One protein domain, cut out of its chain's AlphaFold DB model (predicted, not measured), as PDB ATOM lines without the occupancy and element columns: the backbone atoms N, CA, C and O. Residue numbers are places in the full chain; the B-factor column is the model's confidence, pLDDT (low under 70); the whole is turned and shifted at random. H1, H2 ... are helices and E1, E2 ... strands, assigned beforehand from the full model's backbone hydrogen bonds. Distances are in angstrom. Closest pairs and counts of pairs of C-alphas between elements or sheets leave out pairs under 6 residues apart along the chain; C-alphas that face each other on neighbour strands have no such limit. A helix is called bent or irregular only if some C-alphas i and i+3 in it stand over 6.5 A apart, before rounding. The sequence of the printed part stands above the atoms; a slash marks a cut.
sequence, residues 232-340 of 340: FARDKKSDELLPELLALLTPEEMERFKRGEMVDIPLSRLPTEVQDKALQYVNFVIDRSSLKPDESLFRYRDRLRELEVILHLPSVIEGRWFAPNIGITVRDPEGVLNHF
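This is residues 232 to 340 of the 340 residues of an uncharacterized protein of Armatimonadetes bacterium (UniProt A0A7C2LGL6). A small antiparallel sheet of four strands, E1 E2 E5 E6, has helix H3 laid across one face, and H1 packs side by side with H3, running the other way. At one end of the longest axis lie H2 and the little hairpin E3 E4; at the other end lie H4 and the long link that leads to it from H3. The printed part has 109 residues, with four named helices and six named strands in the order H1 H2 E1 H3 H4 E2 E3 E4 E5 E6, and its class is mixed, helices and strands. It is compact, with a radius of gyration of the C-alphas of 14.2 A, and its C-alphas span 44 by 32 by 31 A.

The larger sheet runs E1, residues 264 to 266, then E2, residues 308 to 312, then E5, residues 327 to 331, then E6, residues 337 to 339, and its neighbours are antiparallel. E1 and E6 are its edge strands. Between E1 and E2, N 265 and O 311 are 2.8 A apart, within hydrogen-bond range. Between E2 and E5, N 310 and O 329 are 2.9 A apart and N 331 and O 308 are 2.8 A apart, both within range. E5 and E6 form a hairpin, with N 330 and O 338 within range at 3.1 A. From edge to edge the strands' lines turn by 61 degrees. H3, residues 272 to 285, is on this sheet at a height over the sheet of 10.6 A, and H3 and the sheet form two layers, a helix on one face of a sheet. H3 lies over E2 and E5, and on the local plane its line stands at 83 degrees to E2, across the strands. The closest C-alphas of H3 and E5 are those of Val 282 and Ile 328, 7.1 A apart. H1, residues 232 to 246, touches H3 at a shallow tilt of 27 degrees, opposite ways; their closest C-alphas are those of Lys 237 and Tyr 281, 6.5 A apart. H1 is only just not on the sheet, with 4 pairs of C-alphas within 10 A. H4, residues 297 to 306, is near H3, with 9 pairs of C-alphas within 10 A. H2, residues 251 to 258, is close to H1 but not clearly touching it; the C-alphas of Leu 246 and Met 254 are closest, at 7.4 A. E2 runs on into E3, residues 315 to 317, at 88 degrees across a break of 2 residues. E3 forms a hairpin with E4, residues 321 to 323, where N 317 and O 321 are within range at 2.7 A. Every O i to N i+4 pair is within hydrogen-bond range in H2 and H4, against 9 of 11 in H1 and 9 of 10 in H3.

H1 is 21.6 A long and begins at C-alpha 232 (46.994, -24.590, 137.201). It is only just irregular: C-alphas 240 and 243 are 7.0 A apart. H3 is 19.9 A long and begins at C-alpha 272 (59.020, -17.890, 114.594). H4 is 14.5 A long and H2 10.6 A. E5 measures 13.4 A and E2 12.9 A, while E1, E3, E4 and E6 have three residues each. E6 ends at C-alpha 339 (66.342, -25.375, 135.964).

The two C-alphas farthest apart are those of Pro 251 and Asp 294, at 44.4 A. The printed part has no cut and ends at Phe 340, the chain's last residue. The link from H3 to H4, 11 residues, is long; the other links are tight. The mean pLDDT of the printed part is 73.5, and 40 residues are under 70, among them residues 287 to 306 and 332 to 340.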
ATOM      1  N   PHE A 232      46.866 -23.698 138.370       58.53
ATOM      2  CA  PHE A 232      46.994 -24.590 137.201       58.53
ATOM      3  C   PHE A 232      47.384 -23.882 135.895       58.53
ATOM      4  O   PHE A 232      47.376 -24.476 134.812       58.53
ATOM      5  N   ALA A 233      47.717 -22.591 135.953       66.00
ATOM      6  CA  ALA A 233      48.016 -21.810 134.754       66.00
ATOM      7  C   ALA A 233      49.281 -22.303 134.013       66.00
ATOM      8  O   ALA A 233      49.350 -22.186 132.784       66.00
ATOM      9  N   ARG A 234      50.245 -22.911 134.727       69.88
ATOM     10  CA  ARG A 234      51.433 -23.553 134.127       69.88
ATOM     11  C   ARG A 234      51.056 -24.764 133.287       69.88
ATOM     12  O   ARG A 234      51.528 -24.894 132.158       69.88
ATOM     13  N   ASP A 235      50.176 -25.601 133.816       68.94
ATOM     14  CA  ASP A 235      49.784 -26.853 133.184       68.94
ATOM     15  C   ASP A 235      49.013 -26.605 131.898       68.94
ATOM     16  O   ASP A 235      49.380 -27.113 130.839       68.94
ATOM     17  N   LYS A 236      48.033 -25.698 131.958       75.62
ATOM     18  CA  LYS A 236      47.257 -25.289 130.789       75.62
ATOM     19  C   LYS A 236      48.144 -24.744 129.667       75.62
ATOM     20  O   LYS A 236      48.003 -25.152 128.518       75.62
ATOM     21  N   LYS A 237      49.087 -23.851 129.985       76.75
ATOM     22  CA  LYS A 237      50.000 -23.283 128.978       76.75
ATOM     23  C   LYS A 237      50.974 -24.322 128.419       76.75
ATOM     24  O   LYS A 237      51.353 -24.235 127.254       76.75
ATOM     25  N   SER A 238      51.377 -25.295 129.234       81.12
ATOM     26  CA  SER A 238      52.208 -26.407 128.779       81.12
ATOM     27  C   SER A 238      51.434 -27.336 127.837       81.12
ATOM     28  O   SER A 238      52.013 -27.786 126.853       81.12
ATOM     29  N   ASP A 239      50.151 -27.603 128.095       81.94
ATOM     30  CA  ASP A 239      49.294 -28.428 127.228       81.94
ATOM     31  C   ASP A 239      48.937 -27.735 125.908       81.94
ATOM     32  O   ASP A 239      48.833 -28.396 124.878       81.94
ATOM     33  N   GLU A 240      48.806 -26.407 125.909       85.38
ATOM     34  CA  GLU A 240      48.625 -25.616 124.685       85.38
ATOM     35  C   GLU A 240      49.875 -25.656 123.785       85.38
ATOM     36  O   GLU A 240      49.751 -25.734 122.564       85.38
ATOM     37  N   LEU A 241      51.079 -25.633 124.372       88.44
ATOM     38  CA  LEU A 241      52.344 -25.593 123.628       88.44
ATOM     39  C   LEU A 241      52.829 -26.980 123.166       88.44
ATOM     40  O   LEU A 241      53.472 -27.094 122.121       88.44
ATOM     41  N   LEU A 242      52.540 -28.038 123.931       88.81
ATOM     42  CA  LEU A 242      53.080 -29.380 123.696       88.81
ATOM     43  C   LEU A 242      52.797 -29.933 122.280       88.81
ATOM     44  O   LEU A 242      53.748 -30.408 121.657       88.81
ATOM     45  N   PRO A 243      51.573 -29.855 121.714       89.12
ATOM     46  CA  PRO A 243      51.300 -30.369 120.370       89.12
ATOM     47  C   PRO A 243      52.158 -29.710 119.283       89.12
ATOM     48  O   PRO A 243      52.607 -30.385 118.357       89.12
ATOM     49  N   GLU A 244      52.421 -28.407 119.414       89.50
ATOM     50  CA  GLU A 244      53.239 -27.646 118.464       89.50
ATOM     51  C   GLU A 244      54.713 -28.058 118.543       89.50
ATOM     52  O   GLU A 244      55.369 -28.189 117.513       89.50
ATOM     53  N   LEU A 245      55.226 -28.343 119.744       89.75
ATOM     54  CA  LEU A 245      56.588 -28.851 119.921       89.75
ATOM     55  C   LEU A 245      56.747 -30.289 119.412       89.75
ATOM     56  O   LEU A 245      57.756 -30.603 118.781       89.75
ATOM     57  N   LEU A 246      55.750 -31.152 119.639       89.19
ATOM     58  CA  LEU A 246      55.760 -32.537 119.154       89.19
ATOM     59  C   LEU A 246      55.786 -32.617 117.623       89.19
ATOM     60  O   LEU A 246      56.447 -33.494 117.069       89.19
ATOM     61  N   ALA A 247      55.122 -31.684 116.933       90.50
ATOM     62  CA  ALA A 247      55.130 -31.603 115.473       90.50
ATOM     63  C   ALA A 247      56.506 -31.243 114.875       90.50
ATOM     64  O   ALA A 247      56.727 -31.448 113.683       90.50
ATOM     65  N   LEU A 248      57.428 -30.714 115.690       90.69
ATOM     66  CA  LEU A 248      58.771 -30.286 115.282       90.69
ATOM     67  C   LEU A 248      59.864 -31.316 115.596       90.69
ATOM     68  O   LEU A 248      61.040 -31.054 115.336       90.69
ATOM     69  N   LEU A 249      59.507 -32.458 116.189       90.44
ATOM     70  CA  LEU A 249      60.463 -33.517 116.492       90.44
ATOM     71  C   LEU A 249      60.893 -34.255 115.224       90.44
ATOM     72  O   LEU A 249      60.072 -34.550 114.350       90.44
ATOM     73  N   THR A 250      62.173 -34.626 115.149       91.44
ATOM     74  CA  THR A 250      62.609 -35.602 114.140       91.44
ATOM     75  C   THR A 250      62.000 -36.982 114.435       91.44
ATOM     76  O   THR A 250      61.576 -37.241 115.567       91.44
ATOM     77  N   PRO A 251      61.964 -37.914 113.461       91.50
ATOM     78  CA  PRO A 251      61.494 -39.276 113.708       91.50
ATOM     79  C   PRO A 251      62.218 -39.960 114.878       91.50
ATOM     80  O   PRO A 251      61.585 -40.622 115.696       91.50
ATOM     81  N   GLU A 252      63.529 -39.759 115.005       90.94
ATOM     82  CA  GLU A 252      64.333 -40.317 116.094       90.94
ATOM     83  C   GLU A 252      63.962 -39.701 117.448       90.94
ATOM     84  O   GLU A 252      63.819 -40.420 118.437       90.94
ATOM     85  N   GLU A 253      63.773 -38.382 117.506       89.44
ATOM     86  CA  GLU A 253      63.356 -37.676 118.723       89.44
ATOM     87  C   GLU A 253      61.944 -38.070 119.157       89.44
ATOM     88  O   GLU A 253      61.696 -38.272 120.344       89.44
ATOM     89  N   MET A 254      61.034 -38.248 118.199       90.25
ATOM     90  CA  MET A 254      59.677 -38.723 118.453       90.25
ATOM     91  C   MET A 254      59.680 -40.139 119.043       90.25
ATOM     92  O   MET A 254      58.945 -40.424 119.988       90.25
ATOM     93  N   GLU A 255      60.529 -41.035 118.537       87.06
ATOM     94  CA  GLU A 255      60.672 -42.378 119.108       87.06
ATOM     95  C   GLU A 255      61.281 -42.352 120.516       87.06
ATOM     96  O   GLU A 255      60.851 -43.112 121.385       87.06
ATOM     97  N   ARG A 256      62.234 -41.452 120.785       86.81
ATOM     98  CA  ARG A 256      62.762 -41.233 122.143       86.81
ATOM     99  C   ARG A 256      61.677 -40.722 123.093       86.81
ATOM    100  O   ARG A 256      61.513 -41.282 124.177       86.81
ATOM    101  N   PHE A 257      60.882 -39.745 122.659       86.81
ATOM    102  CA  PHE A 257      59.750 -39.220 123.422       86.81
ATOM    103  C   PHE A 257      58.723 -40.315 123.757       86.81
ATOM    104  O   PHE A 257      58.328 -40.458 124.911       86.81
ATOM    105  N   LYS A 258      58.360 -41.172 122.793       84.50
ATOM    106  CA  LYS A 258      57.449 -42.314 123.026       84.50
ATOM    107  C   LYS A 258      57.984 -43.335 124.030       84.50
ATOM    108  O   LYS A 258      57.201 -44.038 124.666       84.50
ATOM    109  N   ARG A 259      59.307 -43.442 124.177       82.38
ATOM    110  CA  ARG A 259      59.946 -44.267 125.216       82.38
ATOM    111  C   ARG A 259      60.016 -43.572 126.577       82.38
ATOM    112  O   ARG A 259      60.483 -44.190 127.531       82.38
ATOM    113  N   GLY A 260      59.538 -42.333 126.673       77.06
ATOM    114  CA  GLY A 260      59.599 -41.515 127.876       77.06
ATOM    115  C   GLY A 260      60.975 -40.909 128.128       77.06
ATOM    116  O   GLY A 260      61.238 -40.473 129.241       77.06
ATOM    117  N   GLU A 261      61.877 -40.896 127.147       83.56
ATOM    118  CA  GLU A 261      63.194 -40.283 127.320       83.56
ATOM    119  C   GLU A 261      63.099 -38.752 127.302       83.56
ATOM    120  O   GLU A 261      62.234 -38.177 126.641       83.56
ATOM    121  N   MET A 262      64.035 -38.084 127.982       83.19
ATOM    122  CA  MET A 262      64.157 -36.628 127.921       83.19
ATOM    123  C   MET A 262      64.558 -36.183 126.507       83.19
ATOM    124  O   MET A 262      65.576 -36.629 125.957       83.19
ATOM    125  N   VAL A 263      63.737 -35.309 125.926       87.44
ATOM    126  CA  VAL A 263      63.955 -34.703 124.610       87.44
ATOM    127  C   VAL A 263      64.051 -33.196 124.782       87.44
ATOM    128  O   VAL A 263      63.128 -32.558 125.290       87.44
ATOM    129  N   ASP A 264      65.173 -32.654 124.325       88.88
ATOM    130  CA  ASP A 264      65.534 -31.255 124.492       88.88
ATOM    131  C   ASP A 264      65.322 -30.512 123.176       88.88
ATOM    132  O   ASP A 264      65.817 -30.927 122.126       88.88
ATOM    133  N   ILE A 265      64.607 -29.391 123.234       88.06
ATOM    134  CA  ILE A 265      64.372 -28.520 122.086       88.06
ATOM    135  C   ILE A 265      64.933 -27.131 122.403       88.06
ATOM    136  O   ILE A 265      64.332 -26.389 123.186       88.06
ATOM    137  N   PRO A 266      66.070 -26.744 121.798       87.56
ATOM    138  CA  PRO A 266      66.575 -25.380 121.900       87.56
ATOM    139  C   PRO A 266      65.572 -24.382 121.308       87.56
ATOM    140  O   PRO A 266      65.043 -24.610 120.216       87.56
ATOM    141  N   LEU A 267      65.361 -23.239 121.971       84.62
ATOM    142  CA  LEU A 267      64.471 -22.179 121.472       84.62
ATOM    143  C   LEU A 267      64.868 -21.675 120.073       84.62
ATOM    144  O   LEU A 267      64.013 -21.213 119.318       84.62
ATOM    145  N   SER A 268      66.152 -21.766 119.714       82.56
ATOM    146  CA  SER A 268      66.691 -21.380 118.404       82.56
ATOM    147  C   SER A 268      66.260 -22.301 117.257       82.56
ATOM    148  O   SER A 268      66.344 -21.905 116.098       82.56
ATOM    149  N   ARG A 269      65.789 -23.518 117.562       87.12
ATOM    150  CA  ARG A 269      65.303 -24.489 116.570       87.12
ATOM    151  C   ARG A 269      63.851 -24.235 116.157       87.12
ATOM    152  O   ARG A 269      63.394 -24.793 115.161       87.12
ATOM    153  N   LEU A 270      63.108 -23.445 116.933       86.56
ATOM    154  CA  LEU A 270      61.676 -23.256 116.727       86.56
ATOM    155  C   LEU A 270      61.393 -22.282 115.571       86.56
ATOM    156  O   LEU A 270      62.033 -21.231 115.491       86.56
ATOM    157  N   PRO A 271      60.396 -22.566 114.713       87.12
ATOM    158  CA  PRO A 271      59.849 -21.575 113.793       87.12
ATOM    159  C   PRO A 271      59.306 -20.363 114.556       87.12
ATOM    160  O   PRO A 271      58.768 -20.522 115.653       87.12
ATOM    161  N   THR A 272      59.375 -19.173 113.957       80.31
ATOM    162  CA  THR A 272      59.020 -17.890 114.594       80.31
ATOM    163  C   THR A 272      57.661 -17.909 115.306       80.31
ATOM    164  O   THR A 272      57.541 -17.430 116.429       80.31
ATOM    165  N   GLU A 273      56.646 -18.528 114.695       80.69
ATOM    166  CA  GLU A 273      55.284 -18.611 115.246       80.69
ATOM    167  C   GLU A 273      55.205 -19.423 116.552       80.69
ATOM    168  O   GLU A 273      54.482 -19.053 117.479       80.69
ATOM    169  N   VAL A 274      55.974 -20.513 116.646       85.06
ATOM    170  CA  VAL A 274      56.044 -21.370 117.844       85.06
ATOM    171  C   VAL A 274      57.005 -20.766 118.867       85.06
ATOM    172  O   VAL A 274      56.771 -20.846 120.073       85.06
ATOM    173  N   GLN A 275      58.065 -20.104 118.395       83.25
ATOM    174  CA  GLN A 275      59.063 -19.442 119.227       83.25
ATOM    175  C   GLN A 275      58.442 -18.357 120.115       83.25
ATOM    176  O   GLN A 275      58.743 -18.299 121.306       83.25
ATOM    177  N   ASP A 276      57.534 -17.537 119.580       81.00
ATOM    178  CA  ASP A 276      56.860 -16.494 120.361       81.00
ATOM    179  C   ASP A 276      55.981 -17.075 121.477       81.00
ATOM    180  O   ASP A 276      55.985 -16.566 122.603       81.00
ATOM    181  N   LYS A 277      55.260 -18.170 121.205       82.75
ATOM    182  CA  LYS A 277      54.458 -18.882 122.215       82.75
ATOM    183  C   LYS A 277      55.340 -19.543 123.269       82.75
ATOM    184  O   LYS A 277      55.064 -19.430 124.462       82.75
ATOM    185  N   ALA A 278      56.436 -20.167 122.847       84.62
ATOM    186  CA  ALA A 278      57.407 -20.766 123.748       84.62
ATOM    187  C   ALA A 278      58.072 -19.718 124.653       84.62
ATOM    188  O   ALA A 278      58.184 -19.928 125.856       84.62
ATOM    189  N   LEU A 279      58.416 -18.540 124.126       80.75
ATOM    190  CA  LEU A 279      58.911 -17.419 124.929       80.75
ATOM    191  C   LEU A 279      57.855 -16.897 125.910       80.75
ATOM    192  O   LEU A 279      58.201 -16.496 127.021       80.75
ATOM    193  N   GLN A 280      56.573 -16.880 125.541       79.69
ATOM    194  CA  GLN A 280      55.496 -16.535 126.477       79.69
ATOM    195  C   GLN A 280      55.358 -17.572 127.596       79.69
ATOM    196  O   GLN A 280      55.165 -17.183 128.746       79.69
ATOM    197  N   TYR A 281      55.491 -18.863 127.279       80.25
ATOM    198  CA  TYR A 281      55.529 -19.938 128.270       80.25
ATOM    199  C   TYR A 281      56.734 -19.793 129.208       80.25
ATOM    200  O   TYR A 281      56.560 -19.783 130.421       80.25
ATOM    201  N   VAL A 282      57.933 -19.569 128.666       79.06
ATOM    202  CA  VAL A 282      59.163 -19.368 129.450       79.06
ATOM    203  C   VAL A 282      59.040 -18.172 130.395       79.06
ATOM    204  O   VAL A 282      59.313 -18.298 131.585       79.06
ATOM    205  N   ASN A 283      58.553 -17.031 129.899       73.12
ATOM    206  CA  ASN A 283      58.315 -15.848 130.732       73.12
ATOM    207  C   ASN A 283      57.256 -16.083 131.815       73.12
ATOM    208  O   ASN A 283      57.327 -15.472 132.874       73.12
ATOM    209  N   PHE A 284      56.255 -16.919 131.534       74.81
ATOM    210  CA  PHE A 284      55.230 -17.275 132.505       74.81
ATOM    211  C   PHE A 284      55.794 -18.172 133.618       74.81
ATOM    212  O   PHE A 284      55.495 -17.948 134.783       74.81
ATOM    213  N   VAL A 285      56.610 -19.173 133.269       71.88
ATOM    214  CA  VAL A 285      57.173 -20.128 134.238       71.88
ATOM    215  C   VAL A 285      58.220 -19.479 135.144       71.88
ATOM    216  O   VAL A 285      58.263 -19.780 136.334       71.88
ATOM    217  N   ILE A 286      59.041 -18.568 134.616       71.75
ATOM    218  CA  ILE A 286      60.099 -17.884 135.379       71.75
ATOM    219  C   ILE A 286      59.519 -16.690 136.175       71.75
ATOM    220  O   ILE A 286      60.090 -15.608 136.188       71.75
ATOM    221  N   ASP A 287      58.355 -16.854 136.811       60.06
ATOM    222  CA  ASP A 287      57.525 -15.765 137.350       60.06
ATOM    223  C   ASP A 287      58.298 -14.677 138.150       60.06
ATOM    224  O   ASP A 287      59.345 -14.901 138.777       60.06
ATOM    225  N   ARG A 288      57.746 -13.456 138.102       47.47
ATOM    226  CA  ARG A 288      58.337 -12.127 138.373       47.47
ATOM    227  C   ARG A 288      59.095 -11.952 139.693       47.47
ATOM    228  O   ARG A 288      59.835 -10.981 139.820       47.47
ATOM    229  N   SER A 289      58.938 -12.847 140.665       43.78
ATOM    230  CA  SER A 289      59.676 -12.834 141.938       43.78
ATOM    231  C   SER A 289      61.175 -13.122 141.788       43.78
ATOM    232  O   SER A 289      61.944 -12.838 142.703       43.78
ATOM    233  N   SER A 290      61.587 -13.677 140.647       46.31
ATOM    234  CA  SER A 290      62.987 -13.986 140.315       46.31
ATOM    235  C   SER A 290      63.734 -12.802 139.683       46.31
ATOM    236  O   SER A 290      64.962 -12.821 139.582       46.31
ATOM    237  N   LEU A 291      63.002 -11.778 139.229       45.00
ATOM    238  CA  LEU A 291      63.575 -10.558 138.669       45.00
ATOM    239  C   LEU A 291      64.065  -9.678 139.818       45.00
ATOM    240  O   LEU A 291      63.337  -9.431 140.782       45.00
ATOM    241  N   LYS A 292      65.295  -9.163 139.713       47.78
ATOM    242  CA  LYS A 292      65.721  -8.079 140.606       47.78
ATOM    243  C   LYS A 292      64.718  -6.920 140.454       47.78
ATOM    244  O   LYS A 292      64.281  -6.679 139.327       47.78
ATOM    245  N   PRO A 293      64.384  -6.184 141.532       45.25
ATOM    246  CA  PRO A 293      63.381  -5.108 141.511       45.25
ATOM    247  C   PRO A 293      63.564  -4.063 140.395       45.25
ATOM    248  O   PRO A 293      62.609  -3.389 140.018       45.25
ATOM    249  N   ASP A 294      64.776  -3.962 139.848       50.41
ATOM    250  CA  ASP A 294      65.193  -2.938 138.893       50.41
ATOM    251  C   ASP A 294      65.192  -3.413 137.419       50.41
ATOM    252  O   ASP A 294      65.543  -2.645 136.517       50.41
ATOM    253  N   GLU A 295      64.833  -4.673 137.134       52.25
ATOM    254  CA  GLU A 295      64.904  -5.247 135.783       52.25
ATOM    255  C   GLU A 295      63.540  -5.187 135.066       52.25
ATOM    256  O   GLU A 295      62.563  -5.818 135.467       52.25
ATOM    257  N   SER A 296      63.448  -4.402 133.984       54.50
ATOM    258  CA  SER A 296      62.210  -4.290 133.202       54.50
ATOM    259  C   SER A 296      61.964  -5.543 132.351       54.50
ATOM    260  O   SER A 296      62.893  -6.112 131.778       54.50
ATOM    261  N   LEU A 297      60.692  -5.932 132.183       50.50
ATOM    262  CA  LEU A 297      60.268  -7.070 131.340       50.50
ATOM    263  C   LEU A 297      60.820  -7.013 129.906       50.50
ATOM    264  O   LEU A 297      61.005  -8.045 129.268       50.50
ATOM    265  N   PHE A 298      61.071  -5.807 129.396       52.09
ATOM    266  CA  PHE A 298      61.644  -5.597 128.072       52.09
ATOM    267  C   PHE A 298      63.123  -6.011 128.029       52.09
ATOM    268  O   PHE A 298      63.512  -6.788 127.167       52.09
ATOM    269  N   ARG A 299      63.922  -5.595 129.024       56.97
ATOM    270  CA  ARG A 299      65.341  -5.978 129.136       56.97
ATOM    271  C   ARG A 299      65.524  -7.467 129.411       56.97
ATOM    272  O   ARG A 299      66.436  -8.071 128.867       56.97
ATOM    273  N   TYR A 300      64.636  -8.066 130.201       59.22
ATOM    274  CA  TYR A 300      64.662  -9.506 130.453       59.22
ATOM    275  C   TYR A 300      64.346 -10.328 129.194       59.22
ATOM    276  O   TYR A 300      65.000 -11.332 128.929       59.22
ATOM    277  N   ARG A 301      63.391  -9.873 128.370       57.88
ATOM    278  CA  ARG A 301      63.099 -10.488 127.065       57.88
ATOM    279  C   ARG A 301      64.272 -10.400 126.097       57.88
ATOM    280  O   ARG A 301      64.535 -11.379 125.404       57.88
ATOM    281  N   ASP A 302      64.964  -9.265 126.058       63.47
ATOM    282  CA  ASP A 302      66.167  -9.111 125.238       63.47
ATOM    283  C   ASP A 302      67.300 -10.013 125.757       63.47
ATOM    284  O   ASP A 302      67.928 -10.713 124.970       63.47
ATOM    285  N   ARG A 303      67.463 -10.135 127.081       64.38
ATOM    286  CA  ARG A 303      68.437 -11.047 127.699       64.38
ATOM    287  C   ARG A 303      68.122 -12.520 127.428       64.38
ATOM    288  O   ARG A 303      69.020 -13.277 127.095       64.38
ATOM    289  N   LEU A 304      66.857 -12.943 127.481       63.31
ATOM    290  CA  LEU A 304      66.455 -14.312 127.118       63.31
ATOM    291  C   LEU A 304      66.758 -14.669 125.653       63.31
ATOM    292  O   LEU A 304      66.868 -15.851 125.344       63.31
ATOM    293  N   ARG A 305      66.895 -13.681 124.756       63.25
ATOM    294  CA  ARG A 305      67.352 -13.908 123.373       63.25
ATOM    295  C   ARG A 305      68.866 -14.106 123.274       63.25
ATOM    296  O   ARG A 305      69.323 -14.707 122.309       63.25
ATOM    297  N   GLU A 306      69.620 -13.595 124.243       66.06
ATOM    298  CA  GLU A 306      71.077 -13.746 124.358       66.06
ATOM    299  C   GLU A 306      71.475 -15.011 125.144       66.06
ATOM    300  O   GLU A 306      72.613 -15.468 125.043       66.06
ATOM    301  N   LEU A 307      70.539 -15.593 125.903       70.75
ATOM    302  CA  LEU A 307      70.712 -16.815 126.691       70.75
ATOM    303  C   LEU A 307      70.326 -18.061 125.879       70.75
ATOM    304  O   LEU A 307      69.354 -18.054 125.120       70.75
ATOM    305  N   GLU A 308      71.044 -19.172 126.071       79.19
ATOM    306  CA  GLU A 308      70.626 -20.454 125.493       79.19
ATOM    307  C   GLU A 308      69.496 -21.029 126.357       79.19
ATOM    308  O   GLU A 308      69.708 -21.479 127.485       79.19
ATOM    309  N   VAL A 309      68.274 -20.995 125.827       82.38
ATOM    310  CA  VAL A 309      67.092 -21.569 126.477       82.38
ATOM    311  C   VAL A 309      66.757 -22.908 125.834       82.38
ATOM    312  O   VAL A 309      66.552 -23.001 124.619       82.38
ATOM    313  N   ILE A 310      66.661 -23.938 126.668       85.25
ATOM    314  CA  ILE A 310      66.338 -25.307 126.281       85.25
ATOM    315  C   ILE A 310      65.006 -25.684 126.924       85.25
ATOM    316  O   ILE A 310      64.839 -25.575 128.140       85.25
ATOM    317  N   LEU A 311      64.060 -26.125 126.098       86.81
ATOM    318  CA  LEU A 311      62.806 -26.712 126.555       86.81
ATOM    319  C   LEU A 311      62.992 -28.221 126.692       86.81
ATOM    320  O   LEU A 311      63.372 -28.883 125.727       86.81
ATOM    321  N   HIS A 312      62.685 -28.759 127.863       86.38
ATOM    322  CA  HIS A 312      62.657 -30.196 128.107       86.38
ATOM    323  C   HIS A 312      61.222 -30.674 127.947       86.38
ATOM    324  O   HIS A 312      60.342 -30.244 128.696       86.38
ATOM    325  N   LEU A 313      60.968 -31.539 126.967       85.44
ATOM    326  CA  LEU A 313      59.651 -32.150 126.831       85.44
ATOM    327  C   LEU A 313      59.323 -33.014 128.057       85.44
ATOM    328  O   LEU A 313      60.244 -33.521 128.714       85.44
ATOM    329  N   PRO A 314      58.021 -33.220 128.346       84.12
ATOM    330  CA  PRO A 314      57.605 -34.160 129.369       84.12
ATOM    331  C   PRO A 314      58.328 -35.496 129.207       84.12
ATOM    332  O   PRO A 314      58.416 -36.033 128.102       84.12
ATOM    333  N   SER A 315      58.848 -36.041 130.301       79.94
ATOM    334  CA  SER A 315      59.655 -37.262 130.257       79.94
ATOM    335  C   SER A 315      59.573 -38.078 131.540       79.94
ATOM    336  O   SER A 315      59.082 -37.622 132.576       79.94
ATOM    337  N   VAL A 316      60.054 -39.313 131.451       72.25
ATOM    338  CA  VAL A 316      60.271 -40.222 132.569       72.25
ATOM    339  C   VAL A 316      61.682 -39.990 133.107       72.25
ATOM    340  O   VAL A 316      62.677 -40.273 132.444       72.25
ATOM    341  N   ILE A 317      61.764 -39.481 134.329       67.00
ATOM    342  CA  ILE A 317      62.992 -39.281 135.091       67.00
ATOM    343  C   ILE A 317      63.321 -40.572 135.867       67.00
ATOM    344  O   ILE A 317      62.493 -41.480 136.020       67.00
ATOM    345  N   GLU A 318      64.559 -40.663 136.347       57.66
ATOM    346  CA  GLU A 318      65.092 -41.770 137.138       57.66
ATOM    347  C   GLU A 318      64.098 -42.288 138.192       57.66
ATOM    348  O   GLU A 318      63.467 -41.539 138.936       57.66
ATOM    349  N   GLY A 319      63.922 -43.611 138.235       53.84
ATOM    350  CA  GLY A 319      62.983 -44.238 139.157       53.84
ATOM    351  C   GLY A 319      61.502 -44.151 138.760       53.84
ATOM    352  O   GLY A 319      60.661 -44.437 139.616       53.84
ATOM    353  N   ARG A 320      61.178 -43.846 137.493       57.56
ATOM    354  CA  ARG A 320      59.806 -43.695 136.955       57.56
ATOM    355  C   ARG A 320      59.047 -42.494 137.495       57.56
ATOM    356  O   ARG A 320      57.831 -42.545 137.689       57.56
ATOM    357  N   TRP A 321      59.767 -41.426 137.775       60.75
ATOM    358  CA  TRP A 321      59.114 -40.152 138.027       60.75
ATOM    359  C   TRP A 321      58.751 -39.541 136.693       60.75
ATOM    360  O   TRP A 321      59.453 -39.742 135.712       60.75
ATOM    361  N   PHE A 322      57.647 -38.823 136.643       64.31
ATOM    362  CA  PHE A 322      57.246 -38.140 135.429       64.31
ATOM    363  C   PHE A 322      57.474 -36.656 135.662       64.31
ATOM    364  O   PHE A 322      57.056 -36.128 136.690       64.31
ATOM    365  N   ALA A 323      58.147 -35.995 134.729       73.00
ATOM    366  CA  ALA A 323      57.991 -34.565 134.532       73.00
ATOM    367  C   ALA A 323      56.807 -34.402 133.573       73.00
ATOM    368  O   ALA A 323      56.999 -34.570 132.370       73.00
ATOM    369  N   PRO A 324      55.577 -34.160 134.063       68.50
ATOM    370  CA  PRO A 324      54.406 -34.037 133.193       68.50
ATOM    371  C   PRO A 324      54.402 -32.720 132.403       68.50
ATOM    372  O   PRO A 324      53.663 -32.591 131.431       68.50
ATOM    373  N   ASN A 325      55.239 -31.759 132.811       78.31
ATOM    374  CA  ASN A 325      55.295 -30.402 132.281       78.31
ATOM    375  C   ASN A 325      56.507 -30.207 131.378       78.31
ATOM    376  O   ASN A 325      57.532 -30.864 131.553       78.31
ATOM    377  N   ILE A 326      56.415 -29.232 130.471       83.25
ATOM    378  CA  ILE A 326      57.594 -28.735 129.762       83.25
ATOM    379  C   ILE A 326      58.503 -28.039 130.788       83.25
ATOM    380  O   ILE A 326      58.120 -27.021 131.379       83.25
ATOM    381  N   GLY A 327      59.684 -28.609 131.016       81.44
ATOM    382  CA  GLY A 327      60.732 -28.030 131.858       81.44
ATOM    383  C   GLY A 327      61.564 -27.011 131.087       81.44
ATOM    384  O   GLY A 327      61.593 -27.029 129.853       81.44
ATOM    385  N   ILE A 328      62.252 -26.119 131.796       79.25
ATOM    386  CA  ILE A 328      63.088 -25.092 131.167       79.25
ATOM    387  C   ILE A 328      64.478 -25.110 131.788       79.25
ATOM    388  O   ILE A 328      64.624 -25.017 133.004       79.25
ATOM    389  N   THR A 329      65.504 -25.150 130.942       79.81
ATOM    390  CA  THR A 329      66.868 -24.799 131.339       79.81
ATOM    391  C   THR A 329      67.277 -23.518 130.642       79.81
ATOM    392  O   THR A 329      67.164 -23.400 129.423       79.81
ATOM    393  N   VAL A 330      67.785 -22.566 131.418       73.31
ATOM    394  CA  VAL A 330      68.406 -21.348 130.896       73.31
ATOM    395  C   VAL A 330      69.901 -21.423 131.174       73.31
ATOM    396  O   VAL A 330      70.298 -21.589 132.331       73.31
ATOM    397  N   ARG A 331      70.717 -21.314 130.121       71.62
ATOM    398  CA  ARG A 331      72.176 -21.237 130.216       71.62
ATOM    399  C   ARG A 331      72.664 -19.829 129.936       71.62
ATOM    400  O   ARG A 331      72.389 -19.256 128.880       71.62
ATOM    401  N   ASP A 332      73.421 -19.313 130.892       65.75
ATOM    402  CA  ASP A 332      74.195 -18.090 130.724       65.75
ATOM    403  C   ASP A 332      75.504 -18.375 129.955       65.75
ATOM    404  O   ASP A 332      76.087 -19.444 130.166       65.75
ATOM    405  N   PRO A 333      75.998 -17.462 129.092       59.97
ATOM    406  CA  PRO A 333      77.362 -17.508 128.557       59.97
ATOM    407  C   PRO A 333      78.454 -17.754 129.614       59.97
ATOM    408  O   PRO A 333      79.492 -18.331 129.292       59.97
ATOM    409  N   GLU A 334      78.226 -17.366 130.874       54.91
ATOM    410  CA  GLU A 334      79.135 -17.623 132.004       54.91
ATOM    411  C   GLU A 334      78.999 -19.035 132.623       54.91
ATOM    412  O   GLU A 334      79.714 -19.380 133.563       54.91
ATOM    413  N   GLY A 335      78.110 -19.884 132.095       51.50
ATOM    414  CA  GLY A 335      77.960 -21.291 132.489       51.50
ATOM    415  C   GLY A 335      77.006 -21.556 133.661       51.50
ATOM    416  O   GLY A 335      76.942 -22.685 134.150       51.50
ATOM    417  N   VAL A 336      76.247 -20.554 134.117       49.53
ATOM    418  CA  VAL A 336      75.238 -20.730 135.175       49.53
ATOM    419  C   VAL A 336      74.002 -21.435 134.608       49.53
ATOM    420  O   VAL A 336      73.389 -20.959 133.652       49.53
ATOM    421  N   LEU A 337      73.643 -22.570 135.216       52.91
ATOM    422  CA  LEU A 337      72.478 -23.388 134.874       52.91
ATOM    423  C   LEU A 337      71.351 -23.131 135.871       52.91
ATOM    424  O   LEU A 337      71.504 -23.415 137.058       52.91
ATOM    425  N   ASN A 338      70.210 -22.648 135.382       54.88
ATOM    426  CA  ASN A 338      68.986 -22.585 136.172       54.88
ATOM    427  C   ASN A 338      67.927 -23.501 135.544       54.88
ATOM    428  O   ASN A 338      67.617 -23.357 134.359       54.88
ATOM    429  N   HIS A 339      67.402 -24.436 136.341       55.34
ATOM    430  CA  HIS A 339      66.342 -25.375 135.964       55.34
ATOM    431  C   HIS A 339      65.008 -24.916 136.572       55.34
ATOM    432  O   HIS A 339      64.963 -24.629 137.770       55.34
ATOM    433  N   PHE A 340      63.945 -24.852 135.764       51.28
ATOM    434  CA  PHE A 340      62.627 -24.320 136.144       51.28
ATOM    435  C   PHE A 340      61.457 -25.219 135.737       51.28
ATOM    436  O   PHE A 340      61.481 -25.818 134.634       51.28
TER     437      PHE A 340